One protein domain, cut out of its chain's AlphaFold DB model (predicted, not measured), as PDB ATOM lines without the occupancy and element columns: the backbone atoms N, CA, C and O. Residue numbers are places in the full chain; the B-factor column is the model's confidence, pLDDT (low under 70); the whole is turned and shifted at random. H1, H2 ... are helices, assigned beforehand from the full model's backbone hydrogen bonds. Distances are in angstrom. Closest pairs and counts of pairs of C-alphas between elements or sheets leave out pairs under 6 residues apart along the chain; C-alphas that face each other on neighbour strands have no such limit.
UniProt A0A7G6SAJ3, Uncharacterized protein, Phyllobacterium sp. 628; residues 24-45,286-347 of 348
ATOM      1  N   LYS A  24      -5.171 -27.322 -44.577       86.00
ATOM      2  CA  LYS A  24      -4.237 -26.324 -44.014       86.00
ATOM      3  C   LYS A  24      -4.961 -25.121 -43.406       86.00
ATOM      4  O   LYS A  24      -4.456 -24.521 -42.460       86.00
ATOM      5  N   TRP A  25      -6.108 -24.738 -43.971       89.56
ATOM      6  CA  TRP A  25      -6.948 -23.684 -43.406       89.56
ATOM      7  C   TRP A  25      -7.577 -24.142 -42.089       89.56
ATOM      8  O   TRP A  25      -7.555 -23.375 -41.128       89.56
ATOM      9  N   LEU A  26      -8.061 -25.387 -42.039       90.94
ATOM     10  CA  LEU A  26      -8.662 -25.980 -40.851       90.94
ATOM     11  C   LEU A  26      -7.640 -26.082 -39.720       90.94
ATOM     12  O   LEU A  26      -7.881 -25.498 -38.680       90.94
ATOM     13  N   ILE A  27      -6.455 -26.658 -39.957       88.38
ATOM     14  CA  ILE A  27      -5.387 -26.786 -38.944       88.38
ATOM     15  C   ILE A  27      -5.010 -25.430 -38.320       88.38
ATOM     16  O   ILE A  27      -4.724 -25.344 -37.131       88.38
ATOM     17  N   LYS A  28      -5.015 -24.347 -39.110       89.44
ATOM     18  CA  LYS A  28      -4.732 -22.991 -38.606       89.44
ATOM     19  C   LYS A  28      -5.858 -22.403 -37.755       89.44
ATOM     20  O   LYS A  28      -5.613 -21.448 -37.024       89.44
ATOM     21  N   ARG A  29      -7.092 -22.868 -37.942       90.25
ATOM     22  CA  ARG A  29      -8.287 -22.380 -37.239       90.25
ATOM     23  C   ARG A  29      -8.599 -23.219 -36.012       90.25
ATOM     24  O   ARG A  29      -8.925 -22.653 -34.979       90.25
ATOM     25  N   ASP A  30      -8.487 -24.524 -36.170       91.00
ATOM     26  CA  ASP A  30      -8.773 -25.554 -35.193       91.00
ATOM     27  C   ASP A  30      -7.838 -26.740 -35.475       91.00
ATOM     28  O   ASP A  30      -7.996 -27.492 -36.446       91.00
ATOM     29  N   ALA A  31      -6.799 -26.855 -34.650       89.94
ATOM     30  CA  ALA A  31      -5.790 -27.893 -34.798       89.94
ATOM     31  C   ALA A  31      -6.369 -29.288 -34.516       89.94
ATOM     32  O   ALA A  31      -5.980 -30.245 -35.186       89.94
ATOM     33  N   GLU A  32      -7.317 -29.408 -33.582       83.88
ATOM     34  CA  GLU A  32      -7.919 -30.688 -33.203       83.88
ATOM     35  C   GLU A  32      -8.804 -31.226 -34.325       83.88
ATOM     36  O   GLU A  32      -8.639 -32.371 -34.756       83.88
ATOM     37  N   ALA A  33      -9.669 -30.378 -34.886       88.31
ATOM     38  CA  ALA A  33     -10.488 -30.738 -36.040       88.31
ATOM     39  C   ALA A  33      -9.627 -31.077 -37.272       88.31
ATOM     40  O   ALA A  33      -9.923 -32.013 -38.022       88.31
ATOM     41  N   GLY A  34      -8.522 -30.349 -37.466       86.81
ATOM     42  CA  GLY A  34      -7.538 -30.642 -38.508       86.81
ATOM     43  C   GLY A  34      -6.886 -32.018 -38.349       86.81
ATOM     44  O   GLY A  34      -6.729 -32.741 -39.336       86.81
ATOM     45  N   LEU A  35      -6.543 -32.402 -37.118       83.94
ATOM     46  CA  LEU A  35      -5.992 -33.722 -36.806       83.94
ATOM     47  C   LEU A  35      -7.025 -34.837 -36.999       83.94
ATOM     48  O   LEU A  35      -6.675 -35.876 -37.557       83.94
ATOM     49  N   ALA A  36      -8.285 -34.613 -36.616       85.75
ATOM     50  CA  ALA A  36      -9.370 -35.570 -36.843       85.75
ATOM     51  C   ALA A  36      -9.592 -35.837 -38.343       85.75
ATOM     52  O   ALA A  36      -9.654 -36.994 -38.762       85.75
ATOM     53  N   LEU A  37      -9.618 -34.784 -39.168       87.44
ATOM     54  CA  LEU A  37      -9.713 -34.916 -40.626       87.44
ATOM     55  C   LEU A  37      -8.512 -35.668 -41.219       87.44
ATOM     56  O   LEU A  37      -8.662 -36.508 -42.104       87.44
ATOM     57  N   HIS A  38      -7.309 -35.374 -40.729       83.56
ATOM     58  CA  HIS A  38      -6.097 -36.042 -41.185       83.56
ATOM     59  C   HIS A  38      -6.074 -37.532 -40.803       83.56
ATOM     60  O   HIS A  38      -5.693 -38.368 -41.622       83.56
ATOM     61  N   ALA A  39      -6.523 -37.877 -39.594       81.38
ATOM     62  CA  ALA A  39      -6.688 -39.263 -39.167       81.38
ATOM     63  C   ALA A  39      -7.714 -39.995 -40.046       81.38
ATOM     64  O   ALA A  39      -7.422 -41.081 -40.537       81.38
ATOM     65  N   TYR A  40      -8.855 -39.362 -40.340       82.50
ATOM     66  CA  TYR A  40      -9.876 -39.911 -41.239       82.50
ATOM     67  C   TYR A  40      -9.317 -40.281 -42.627       82.50
ATOM     68  O   TYR A  40      -9.618 -41.353 -43.155       82.50
ATOM     69  N   GLY A  41      -8.447 -39.441 -43.201       77.38
ATOM     70  CA  GLY A  41      -7.803 -39.717 -44.491       77.38
ATOM     71  C   GLY A  41      -6.820 -40.893 -44.465       77.38
ATOM     72  O   GLY A  41      -6.770 -41.674 -45.416       77.38
ATOM     73  N   LYS A  42      -6.080 -41.062 -43.363       68.88
ATOM     74  CA  LYS A  42      -5.117 -42.167 -43.187       68.88
ATOM     75  C   LYS A  42      -5.774 -43.535 -43.045       68.88
ATOM     76  O   LYS A  42      -5.172 -44.538 -43.400       68.88
ATOM     77  N   ILE A  43      -7.017 -43.574 -42.578       56.91
ATOM     78  CA  ILE A  43      -7.781 -44.812 -42.393       56.91
ATOM     79  C   ILE A  43      -8.270 -45.382 -43.750       56.91
ATOM     80  O   ILE A  43      -8.913 -46.426 -43.817       56.91
ATOM     81  N   SER A  44      -7.976 -44.737 -44.888       47.16
ATOM     82  CA  SER A  44      -8.360 -45.289 -46.189       47.16
ATOM     83  C   SER A  44      -7.638 -46.615 -46.484       47.16
ATOM     84  O   SER A  44      -6.406 -46.629 -46.531       47.16
ATOM     85  N   PRO A  45      -8.367 -47.720 -46.749       43.34
ATOM     86  CA  PRO A  45      -7.778 -49.050 -46.932       43.34
ATOM     87  C   PRO A  45      -6.795 -49.124 -48.112       43.34
ATOM     88  O   PRO A  45      -5.918 -49.980 -48.125       43.34
ATOM     89  N   PRO A 286     -15.515 -44.041 -39.207       75.00
ATOM     90  CA  PRO A 286     -16.835 -43.742 -38.684       75.00
ATOM     91  C   PRO A 286     -17.837 -43.755 -39.842       75.00
ATOM     92  O   PRO A 286     -17.590 -43.139 -40.882       75.00
ATOM     93  N   GLU A 287     -18.948 -44.469 -39.665       79.44
ATOM     94  CA  GLU A 287     -20.042 -44.482 -40.631       79.44
ATOM     95  C   GLU A 287     -20.671 -43.086 -40.669       79.44
ATOM     96  O   GLU A 287     -21.350 -42.651 -39.738       79.44
ATOM     97  N   LEU A 288     -20.376 -42.346 -41.735       85.44
ATOM     98  CA  LEU A 288     -20.881 -41.001 -41.978       85.44
ATOM     99  C   LEU A 288     -21.824 -41.027 -43.190       85.44
ATOM    100  O   LEU A 288     -21.641 -41.851 -44.087       85.44
ATOM    101  N   PRO A 289     -22.813 -40.119 -43.265       90.44
ATOM    102  CA  PRO A 289     -23.657 -39.990 -44.450       90.44
ATOM    103  C   PRO A 289     -22.827 -39.744 -45.720       90.44
ATOM    104  O   PRO A 289     -21.883 -38.955 -45.687       90.44
ATOM    105  N   ASN A 290     -23.224 -40.347 -46.847       86.12
ATOM    106  CA  ASN A 290     -22.473 -40.283 -48.114       86.12
ATOM    107  C   ASN A 290     -22.152 -38.846 -48.573       86.12
ATOM    108  O   ASN A 290     -21.055 -38.557 -49.039       86.12
ATOM    109  N   ASP A 291     -23.093 -37.914 -48.393       86.81
ATOM    110  CA  ASP A 291     -22.877 -36.501 -48.732       86.81
ATOM    111  C   ASP A 291     -21.714 -35.882 -47.938       86.81
ATOM    112  O   ASP A 291     -20.959 -35.058 -48.454       86.81
ATOM    113  N   ILE A 292     -21.568 -36.270 -46.670       90.81
ATOM    114  CA  ILE A 292     -20.505 -35.788 -45.789       90.81
ATOM    115  C   ILE A 292     -19.189 -36.460 -46.169       90.81
ATOM    116  O   ILE A 292     -18.185 -35.762 -46.318       90.81
ATOM    117  N   THR A 293     -19.183 -37.777 -46.398       88.56
ATOM    118  CA  THR A 293     -17.964 -38.497 -46.794       88.56
ATOM    119  C   THR A 293     -17.376 -37.935 -48.083       88.56
ATOM    120  O   THR A 293     -16.180 -37.654 -48.116       88.56
ATOM    121  N   GLU A 294     -18.209 -37.656 -49.091       87.19
ATOM    122  CA  GLU A 294     -17.776 -37.019 -50.342       87.19
ATOM    123  C   GLU A 294     -17.114 -35.660 -50.080       87.19
ATOM    124  O   GLU A 294     -16.015 -35.387 -50.561       87.19
ATOM    125  N   THR A 295     -17.735 -34.799 -49.261       91.38
ATOM    126  CA  THR A 295     -17.148 -33.484 -48.946       91.38
ATOM    127  C   THR A 295     -15.810 -33.575 -48.213       91.38
ATOM    128  O   THR A 295     -14.930 -32.744 -48.455       91.38
ATOM    129  N   LEU A 296     -15.627 -34.579 -47.348       89.75
ATOM    130  CA  LEU A 296     -14.361 -34.821 -46.654       89.75
ATOM    131  C   LEU A 296     -13.291 -35.350 -47.615       89.75
ATOM    132  O   LEU A 296     -12.143 -34.913 -47.546       89.75
ATOM    133  N   GLU A 297     -13.656 -36.229 -48.547       86.31
ATOM    134  CA  GLU A 297     -12.744 -36.744 -49.575       86.31
ATOM    135  C   GLU A 297     -12.277 -35.646 -50.536       86.31
ATOM    136  O   GLU A 297     -11.075 -35.523 -50.787       86.31
ATOM    137  N   TYR A 298     -13.179 -34.770 -50.987       86.69
ATOM    138  CA  TYR A 298     -12.807 -33.586 -51.772       86.69
ATOM    139  C   TYR A 298     -11.906 -32.621 -50.982       86.69
ATOM    140  O   TYR A 298     -11.003 -31.984 -51.532       86.69
ATOM    141  N   ALA A 299     -12.102 -32.508 -49.667       87.19
ATOM    142  CA  ALA A 299     -11.214 -31.703 -48.835       87.19
ATOM    143  C   ALA A 299      -9.810 -32.319 -48.706       87.19
ATOM    144  O   ALA A 299      -8.817 -31.580 -48.705       87.19
ATOM    145  N   LEU A 300      -9.721 -33.651 -48.627       84.38
ATOM    146  CA  LEU A 300      -8.463 -34.401 -48.563       84.38
ATOM    147  C   LEU A 300      -7.711 -34.421 -49.900       84.38
ATOM    148  O   LEU A 300      -6.482 -34.366 -49.890       84.38
ATOM    149  N   SER A 301      -8.413 -34.398 -51.037       80.00
ATOM    150  CA  SER A 301      -7.796 -34.258 -52.369       80.00
ATOM    151  C   SER A 301      -7.202 -32.863 -52.618       80.00
ATOM    152  O   SER A 301      -6.526 -32.625 -53.620       80.00
ATOM    153  N   GLY A 302      -7.407 -31.933 -51.680       81.81
ATOM    154  CA  GLY A 302      -6.868 -30.589 -51.748       81.81
ATOM    155  C   GLY A 302      -7.688 -29.676 -52.650       81.81
ATOM    156  O   GLY A 302      -7.110 -28.860 -53.360       81.81
ATOM    157  N   GLU A 303      -9.015 -29.763 -52.649       85.88
ATOM    158  CA  GLU A 303      -9.879 -28.786 -53.326       85.88
ATOM    159  C   GLU A 303     -10.026 -27.467 -52.550       85.88
ATOM    160  O   GLU A 303      -9.674 -27.382 -51.371       85.88
ATOM    161  N   THR A 304     -10.491 -26.398 -53.214       90.31
ATOM    162  CA  THR A 304     -10.847 -25.122 -52.558       90.31
ATOM    163  C   THR A 304     -12.315 -25.073 -52.135       90.31
ATOM    164  O   THR A 304     -13.149 -25.797 -52.662       90.31
ATOM    165  N   PHE A 305     -12.669 -24.128 -51.251       91.12
ATOM    166  CA  PHE A 305     -14.076 -23.807 -50.963       91.12
ATOM    167  C   PHE A 305     -14.883 -23.458 -52.222       91.12
ATOM    168  O   PHE A 305     -16.062 -23.798 -52.291       91.12
ATOM    169  N   SER A 306     -14.262 -22.789 -53.203       90.81
ATOM    170  CA  SER A 306     -14.918 -22.447 -54.469       90.81
ATOM    171  C   SER A 306     -15.247 -23.700 -55.267       90.81
ATOM    172  O   SER A 306     -16.336 -23.786 -55.825       90.81
ATOM    173  N   ASP A 307     -14.310 -24.648 -55.332       89.19
ATOM    174  CA  ASP A 307     -14.471 -25.891 -56.090       89.19
ATOM    175  C   ASP A 307     -15.538 -26.774 -55.429       89.19
ATOM    176  O   ASP A 307     -16.480 -27.204 -56.091       89.19
ATOM    177  N   LEU A 308     -15.483 -26.914 -54.099       90.88
ATOM    178  CA  LEU A 308     -16.491 -27.641 -53.323       90.88
ATOM    179  C   LEU A 308     -17.883 -27.004 -53.484       90.88
ATOM    180  O   LEU A 308     -18.881 -27.688 -53.701       90.88
ATOM    181  N   GLY A 309     -17.961 -25.672 -53.456       90.06
ATOM    182  CA  GLY A 309     -19.196 -24.943 -53.734       90.06
ATOM    183  C   GLY A 309     -19.722 -25.145 -55.156       90.06
ATOM    184  O   GLY A 309     -20.935 -25.273 -55.341       90.06
ATOM    185  N   ALA A 310     -18.829 -25.201 -56.146       90.38
ATOM    186  CA  ALA A 310     -19.175 -25.467 -57.538       90.38
ATOM    187  C   ALA A 310     -19.721 -26.889 -57.727       90.38
ATOM    188  O   ALA A 310     -20.729 -27.047 -58.415       90.38
ATOM    189  N   ARG A 311     -19.150 -27.885 -57.033       88.50
ATOM    190  CA  ARG A 311     -19.642 -29.278 -56.991       88.50
ATOM    191  C   ARG A 311     -21.060 -29.400 -56.449       88.50
ATOM    192  O   ARG A 311     -21.909 -30.094 -57.015       88.50
ATOM    193  N   LEU A 312     -21.357 -28.621 -55.411       89.44
ATOM    194  CA  LEU A 312     -22.709 -28.455 -54.872       89.44
ATOM    195  C   LEU A 312     -23.642 -27.651 -55.806       89.44
ATOM    196  O   LEU A 312     -24.823 -27.471 -55.511       89.44
ATOM    197  N   GLY A 313     -23.126 -27.160 -56.934       91.25
ATOM    198  CA  GLY A 313     -23.854 -26.444 -57.977       91.25
ATOM    199  C   GLY A 313     -23.857 -24.923 -57.837       91.25
ATOM    200  O   GLY A 313     -24.382 -24.226 -58.705       91.25
ATOM    201  N   TYR A 314     -23.302 -24.357 -56.772       92.00
ATOM    202  CA  TYR A 314     -23.310 -22.909 -56.573       92.00
ATOM    203  C   TYR A 314     -22.309 -22.211 -57.505       92.00
ATOM    204  O   TYR A 314     -21.271 -22.761 -57.855       92.00
ATOM    205  N   LYS A 315     -22.605 -20.969 -57.913       88.44
ATOM    206  CA  LYS A 315     -21.759 -20.188 -58.836       88.44
ATOM    207  C   LYS A 315     -21.225 -18.915 -58.173       88.44
ATOM    208  O   LYS A 315     -21.885 -18.304 -57.327       88.44
ATOM    209  N   GLY A 316     -20.029 -18.496 -58.586       87.62
ATOM    210  CA  GLY A 316     -19.393 -17.249 -58.150       87.62
ATOM    211  C   GLY A 316     -19.182 -17.167 -56.635       87.62
ATOM    212  O   GLY A 316     -18.881 -18.158 -55.982       87.62
ATOM    213  N   ARG A 317     -19.390 -15.982 -56.046       84.06
ATOM    214  CA  ARG A 317     -19.179 -15.740 -54.600       84.06
ATOM    215  C   ARG A 317     -20.064 -16.590 -53.681       84.06
ATOM    216  O   ARG A 317     -19.763 -16.726 -52.495       84.06
ATOM    217  N   TYR A 318     -21.174 -17.120 -54.194       89.56
ATOM    218  CA  TYR A 318     -22.039 -18.019 -53.433       89.56
ATOM    219  C   TYR A 318     -21.444 -19.422 -53.313       89.56
ATOM    220  O   TYR A 318     -21.701 -20.080 -52.307       89.56
ATOM    221  N   ALA A 319     -20.605 -19.839 -54.269       89.75
ATOM    222  CA  ALA A 319     -19.882 -21.104 -54.206       89.75
ATOM    223  C   ALA A 319     -18.980 -21.157 -52.972       89.75
ATOM    224  O   ALA A 319     -19.137 -22.049 -52.148       89.75
ATOM    225  N   ASP A 320     -18.155 -20.131 -52.752       89.25
ATOM    226  CA  ASP A 320     -17.266 -20.071 -51.584       89.25
ATOM    227  C   ASP A 320     -18.020 -20.183 -50.250       89.25
ATOM    228  O   ASP A 320     -17.600 -20.891 -49.333       89.25
ATOM    229  N   LYS A 321     -19.151 -19.474 -50.125       90.69
ATOM    230  CA  LYS A 321     -19.960 -19.476 -48.896       90.69
ATOM    231  C   LYS A 321     -20.632 -20.825 -48.663       90.69
ATOM    232  O   LYS A 321     -20.640 -21.300 -47.528       90.69
ATOM    233  N   ALA A 322     -21.203 -21.411 -49.712       92.06
ATOM    234  CA  ALA A 322     -21.846 -22.716 -49.639       92.06
ATOM    235  C   ALA A 322     -20.821 -23.814 -49.338       92.06
ATOM    236  O   ALA A 322     -21.026 -24.591 -48.409       92.06
ATOM    237  N   GLY A 323     -19.681 -23.802 -50.034       91.81
ATOM    238  CA  GLY A 323     -18.590 -24.745 -49.817       91.81
ATOM    239  C   GLY A 323     -18.033 -24.665 -48.397       91.81
ATOM    240  O   GLY A 323     -17.852 -25.691 -47.748       91.81
ATOM    241  N   LYS A 324     -17.854 -23.455 -47.850       93.50
ATOM    242  CA  LYS A 324     -17.430 -23.285 -46.452       93.50
ATOM    243  C   LYS A 324     -18.438 -23.853 -45.454       93.50
ATOM    244  O   LYS A 324     -18.030 -24.498 -44.494       93.50
ATOM    245  N   ARG A 325     -19.735 -23.603 -45.653       93.81
ATOM    246  CA  ARG A 325     -20.790 -24.121 -44.764       93.81
ATOM    247  C   ARG A 325     -20.868 -25.644 -44.804       93.81
ATOM    248  O   ARG A 325     -20.929 -26.260 -43.750       93.81
ATOM    249  N   ALA A 326     -20.833 -26.225 -46.003       94.44
ATOM    250  CA  ALA A 326     -20.852 -27.672 -46.184       94.44
ATOM    251  C   ALA A 326     -19.630 -28.332 -45.536       94.44
ATOM    252  O   ALA A 326     -19.784 -29.289 -44.787       94.44
ATOM    253  N   PHE A 327     -18.441 -27.762 -45.747       95.19
ATOM    254  CA  PHE A 327     -17.211 -28.267 -45.146       95.19
ATOM    255  C   PHE A 327     -17.239 -28.213 -43.614       95.19
ATOM    256  O   PHE A 327     -16.914 -29.200 -42.974       95.19
ATOM    257  N   LEU A 328     -17.650 -27.090 -43.015       94.75
ATOM    258  CA  LEU A 328     -17.716 -26.987 -41.553       94.75
ATOM    259  C   LEU A 328     -18.719 -27.977 -40.952       94.75
ATOM    260  O   LEU A 328     -18.371 -28.661 -40.001       94.75
ATOM    261  N   ASN A 329     -19.895 -28.132 -41.565       95.38
ATOM    262  CA  ASN A 329     -20.867 -29.139 -41.134       95.38
ATOM    263  C   ASN A 329     -20.271 -30.560 -41.191       95.38
ATOM    264  O   ASN A 329     -20.358 -31.315 -40.228       95.38
ATOM    265  N   ALA A 330     -19.583 -30.901 -42.284       94.44
ATOM    266  CA  ALA A 330     -18.914 -32.192 -42.423       94.44
ATOM    267  C   ALA A 330     -17.864 -32.430 -41.321       94.44
ATOM    268  O   ALA A 330     -17.794 -33.518 -40.750       94.44
ATOM    269  N   ILE A 331     -17.089 -31.406 -40.963       93.69
ATOM    270  CA  ILE A 331     -16.109 -31.491 -39.876       93.69
ATOM    271  C   ILE A 331     -16.779 -31.640 -38.513       93.69
ATOM    272  O   ILE A 331     -16.373 -32.508 -37.745       93.69
ATOM    273  N   ASP A 332     -17.824 -30.865 -38.232       93.31
ATOM    274  CA  ASP A 332     -18.557 -30.952 -36.968       93.31
ATOM    275  C   ASP A 332     -19.142 -32.361 -36.781       93.31
ATOM    276  O   ASP A 332     -19.021 -32.956 -35.707       93.31
ATOM    277  N   THR A 333     -19.696 -32.946 -37.849       92.12
ATOM    278  CA  THR A 333     -20.198 -34.330 -37.822       92.12
ATOM    279  C   THR A 333     -19.088 -35.366 -37.636       92.12
ATOM    280  O   THR A 333     -19.271 -36.311 -36.868       92.12
ATOM    281  N   LEU A 334     -17.919 -35.178 -38.261       90.31
ATOM    282  CA  LEU A 334     -16.759 -36.054 -38.081       90.31
ATOM    283  C   LEU A 334     -16.240 -36.010 -36.636       90.31
ATOM    284  O   LEU A 334     -15.974 -37.052 -36.039       90.31
ATOM    285  N   VAL A 335     -16.109 -34.811 -36.063       89.00
ATOM    286  CA  VAL A 335     -15.654 -34.620 -34.678       89.00
ATOM    287  C   VAL A 335     -16.664 -35.222 -33.698       89.00
ATOM    288  O   VAL A 335     -16.267 -35.926 -32.767       89.00
ATOM    289  N   ALA A 336     -17.965 -35.027 -33.932       87.38
ATOM    290  CA  ALA A 336     -19.017 -35.650 -33.133       87.38
ATOM    291  C   ALA A 336     -18.960 -37.189 -33.200       87.38
ATOM    292  O   ALA A 336     -19.039 -37.850 -32.163       87.38
ATOM    293  N   ALA A 337     -18.761 -37.763 -34.391       84.88
ATOM    294  CA  ALA A 337     -18.635 -39.208 -34.569       84.88
ATOM    295  C   ALA A 337     -17.398 -39.778 -33.854       84.88
ATOM    296  O   ALA A 337     -17.489 -40.818 -33.201       84.88
ATOM    297  N   ASN A 338     -16.267 -39.071 -33.909       79.31
ATOM    298  CA  ASN A 338     -15.034 -39.480 -33.235       79.31
ATOM    299  C   ASN A 338     -15.175 -39.454 -31.698       79.31
ATOM    300  O   ASN A 338     -14.765 -40.384 -31.002       79.31
ATOM    301  N   ASN A 339     -15.834 -38.428 -31.155       67.19
ATOM    302  CA  ASN A 339     -16.063 -38.310 -29.711       67.19
ATOM    303  C   ASN A 339     -16.982 -39.414 -29.158       67.19
ATOM    304  O   ASN A 339     -16.826 -39.825 -28.006       67.19
ATOM    305  N   ASN A 340     -17.891 -39.951 -29.975       56.72
ATOM    306  CA  ASN A 340     -18.764 -41.055 -29.572       56.72
ATOM    307  C   ASN A 340     -18.007 -42.382 -29.367       56.72
ATOM    308  O   ASN A 340     -18.448 -43.204 -28.565       56.72
ATOM    309  N   GLY A 341     -16.862 -42.584 -30.031       55.28
ATOM    310  CA  GLY A 341     -15.982 -43.731 -29.773       55.28
ATOM    311  C   GLY A 341     -15.378 -43.689 -28.366       55.28
ATOM    312  O   GLY A 341     -15.472 -44.659 -27.618       55.28
ATOM    313  N   ARG A 342     -14.882 -42.514 -27.949       48.94
ATOM    314  CA  ARG A 342     -14.326 -42.290 -26.600       48.94
ATOM    315  C   ARG A 342     -15.351 -42.466 -25.481       48.94
ATOM    316  O   ARG A 342     -14.990 -42.877 -24.385       48.94
ATOM    317  N   LEU A 343     -16.623 -42.142 -25.715       44.19
ATOM    318  CA  LEU A 343     -17.668 -42.339 -24.703       44.19
ATOM    319  C   LEU A 343     -18.003 -43.821 -24.497       44.19
ATOM    320  O   LEU A 343     -18.279 -44.215 -23.369       44.19
ATOM    321  N   LYS A 344     -17.935 -44.644 -25.551       46.97
ATOM    322  CA  LYS A 344     -18.138 -46.097 -25.439       46.97
ATOM    323  C   LYS A 344     -16.984 -46.787 -24.709       46.97
ATOM    324  O   LYS A 344     -17.241 -47.688 -23.925       46.97
ATOM    325  N   GLU A 345     -15.749 -46.328 -24.908       49.22
ATOM    326  CA  GLU A 345     -14.570 -46.845 -24.191       49.22
ATOM    327  C   GLU A 345     -14.545 -46.488 -22.697       49.22
ATOM    328  O   GLU A 345     -13.929 -47.204 -21.924       49.22
ATOM    329  N   ASN A 346     -15.209 -45.404 -22.280       44.56
ATOM    330  CA  ASN A 346     -15.303 -45.013 -20.864       44.56
ATOM    331  C   ASN A 346     -16.559 -45.559 -20.157       44.56
ATOM    332  O   ASN A 346     -16.722 -45.350 -18.956       44.56
ATOM    333  N   ALA A 347     -17.476 -46.184 -20.901       44.09
ATOM    334  CA  ALA A 347     -18.719 -46.759 -20.381       44.09
ATOM    335  C   ALA A 347     -18.690 -48.298 -20.292       44.09
ATOM    336  O   ALA A 347     -19.670 -48.891 -19.841       44.09
TER     337      ALA A 347
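What this domain is: This is residues 24 to 45 and 286 to 347 of the 348 residues of an uncharacterized protein of Phyllobacterium sp. 628 (UniProt A0A7G6SAJ3). One long helix, H5, makes the long axis; H4, H3 and H2 pack crosswise on one side of it, and short H1 folds against H2. Residues 342 to 347 stick out. The printed part has 84 residues with five named helices, in the order H1 to H5 along the chain, and no named strand; its class is all helix, with 65 of the 84 printed residues in the helices, and it is compact, with a radius of gyration of the C-alphas of 13.5 A and spans of 48 by 26 by 23 A.

Where its parts are: H1 is residues 24 to 29, with C-alpha 24 at (-4.237, -26.324, -44.014); H2 is residues 31 to 42, 16.6 A from first to last C-alpha; H3 is residues 290 to 300, 15.2 A; H4 is residues 305 to 311; H5 is residues 317 to 345, 43.7 A, with C-alpha 345 at (-14.570, -46.845, -24.191).

How they stand to each other: H1 and H2 touch only at the corner, closest C-alphas Ile 27 and Gly 34, 4.4 A. H5 touches, about perpendicular, H2 (Ala 33 to Val 335, 6.6 A), H3 (Ile 292 to Ala 330, 5.2 A) and H4 (Gly 309 to Ala 319, 3.9 A), closest C-alphas. Every O i to N i+4 pair is within hydrogen-bond range in H1 to H4; in H5, 22 of 25.

The domain as a whole: C-alphas 45 and 286 are 13.4 A apart across the cut. No printed link is long. Residues 42 to 45 and 339 to 347 have pLDDT under 70.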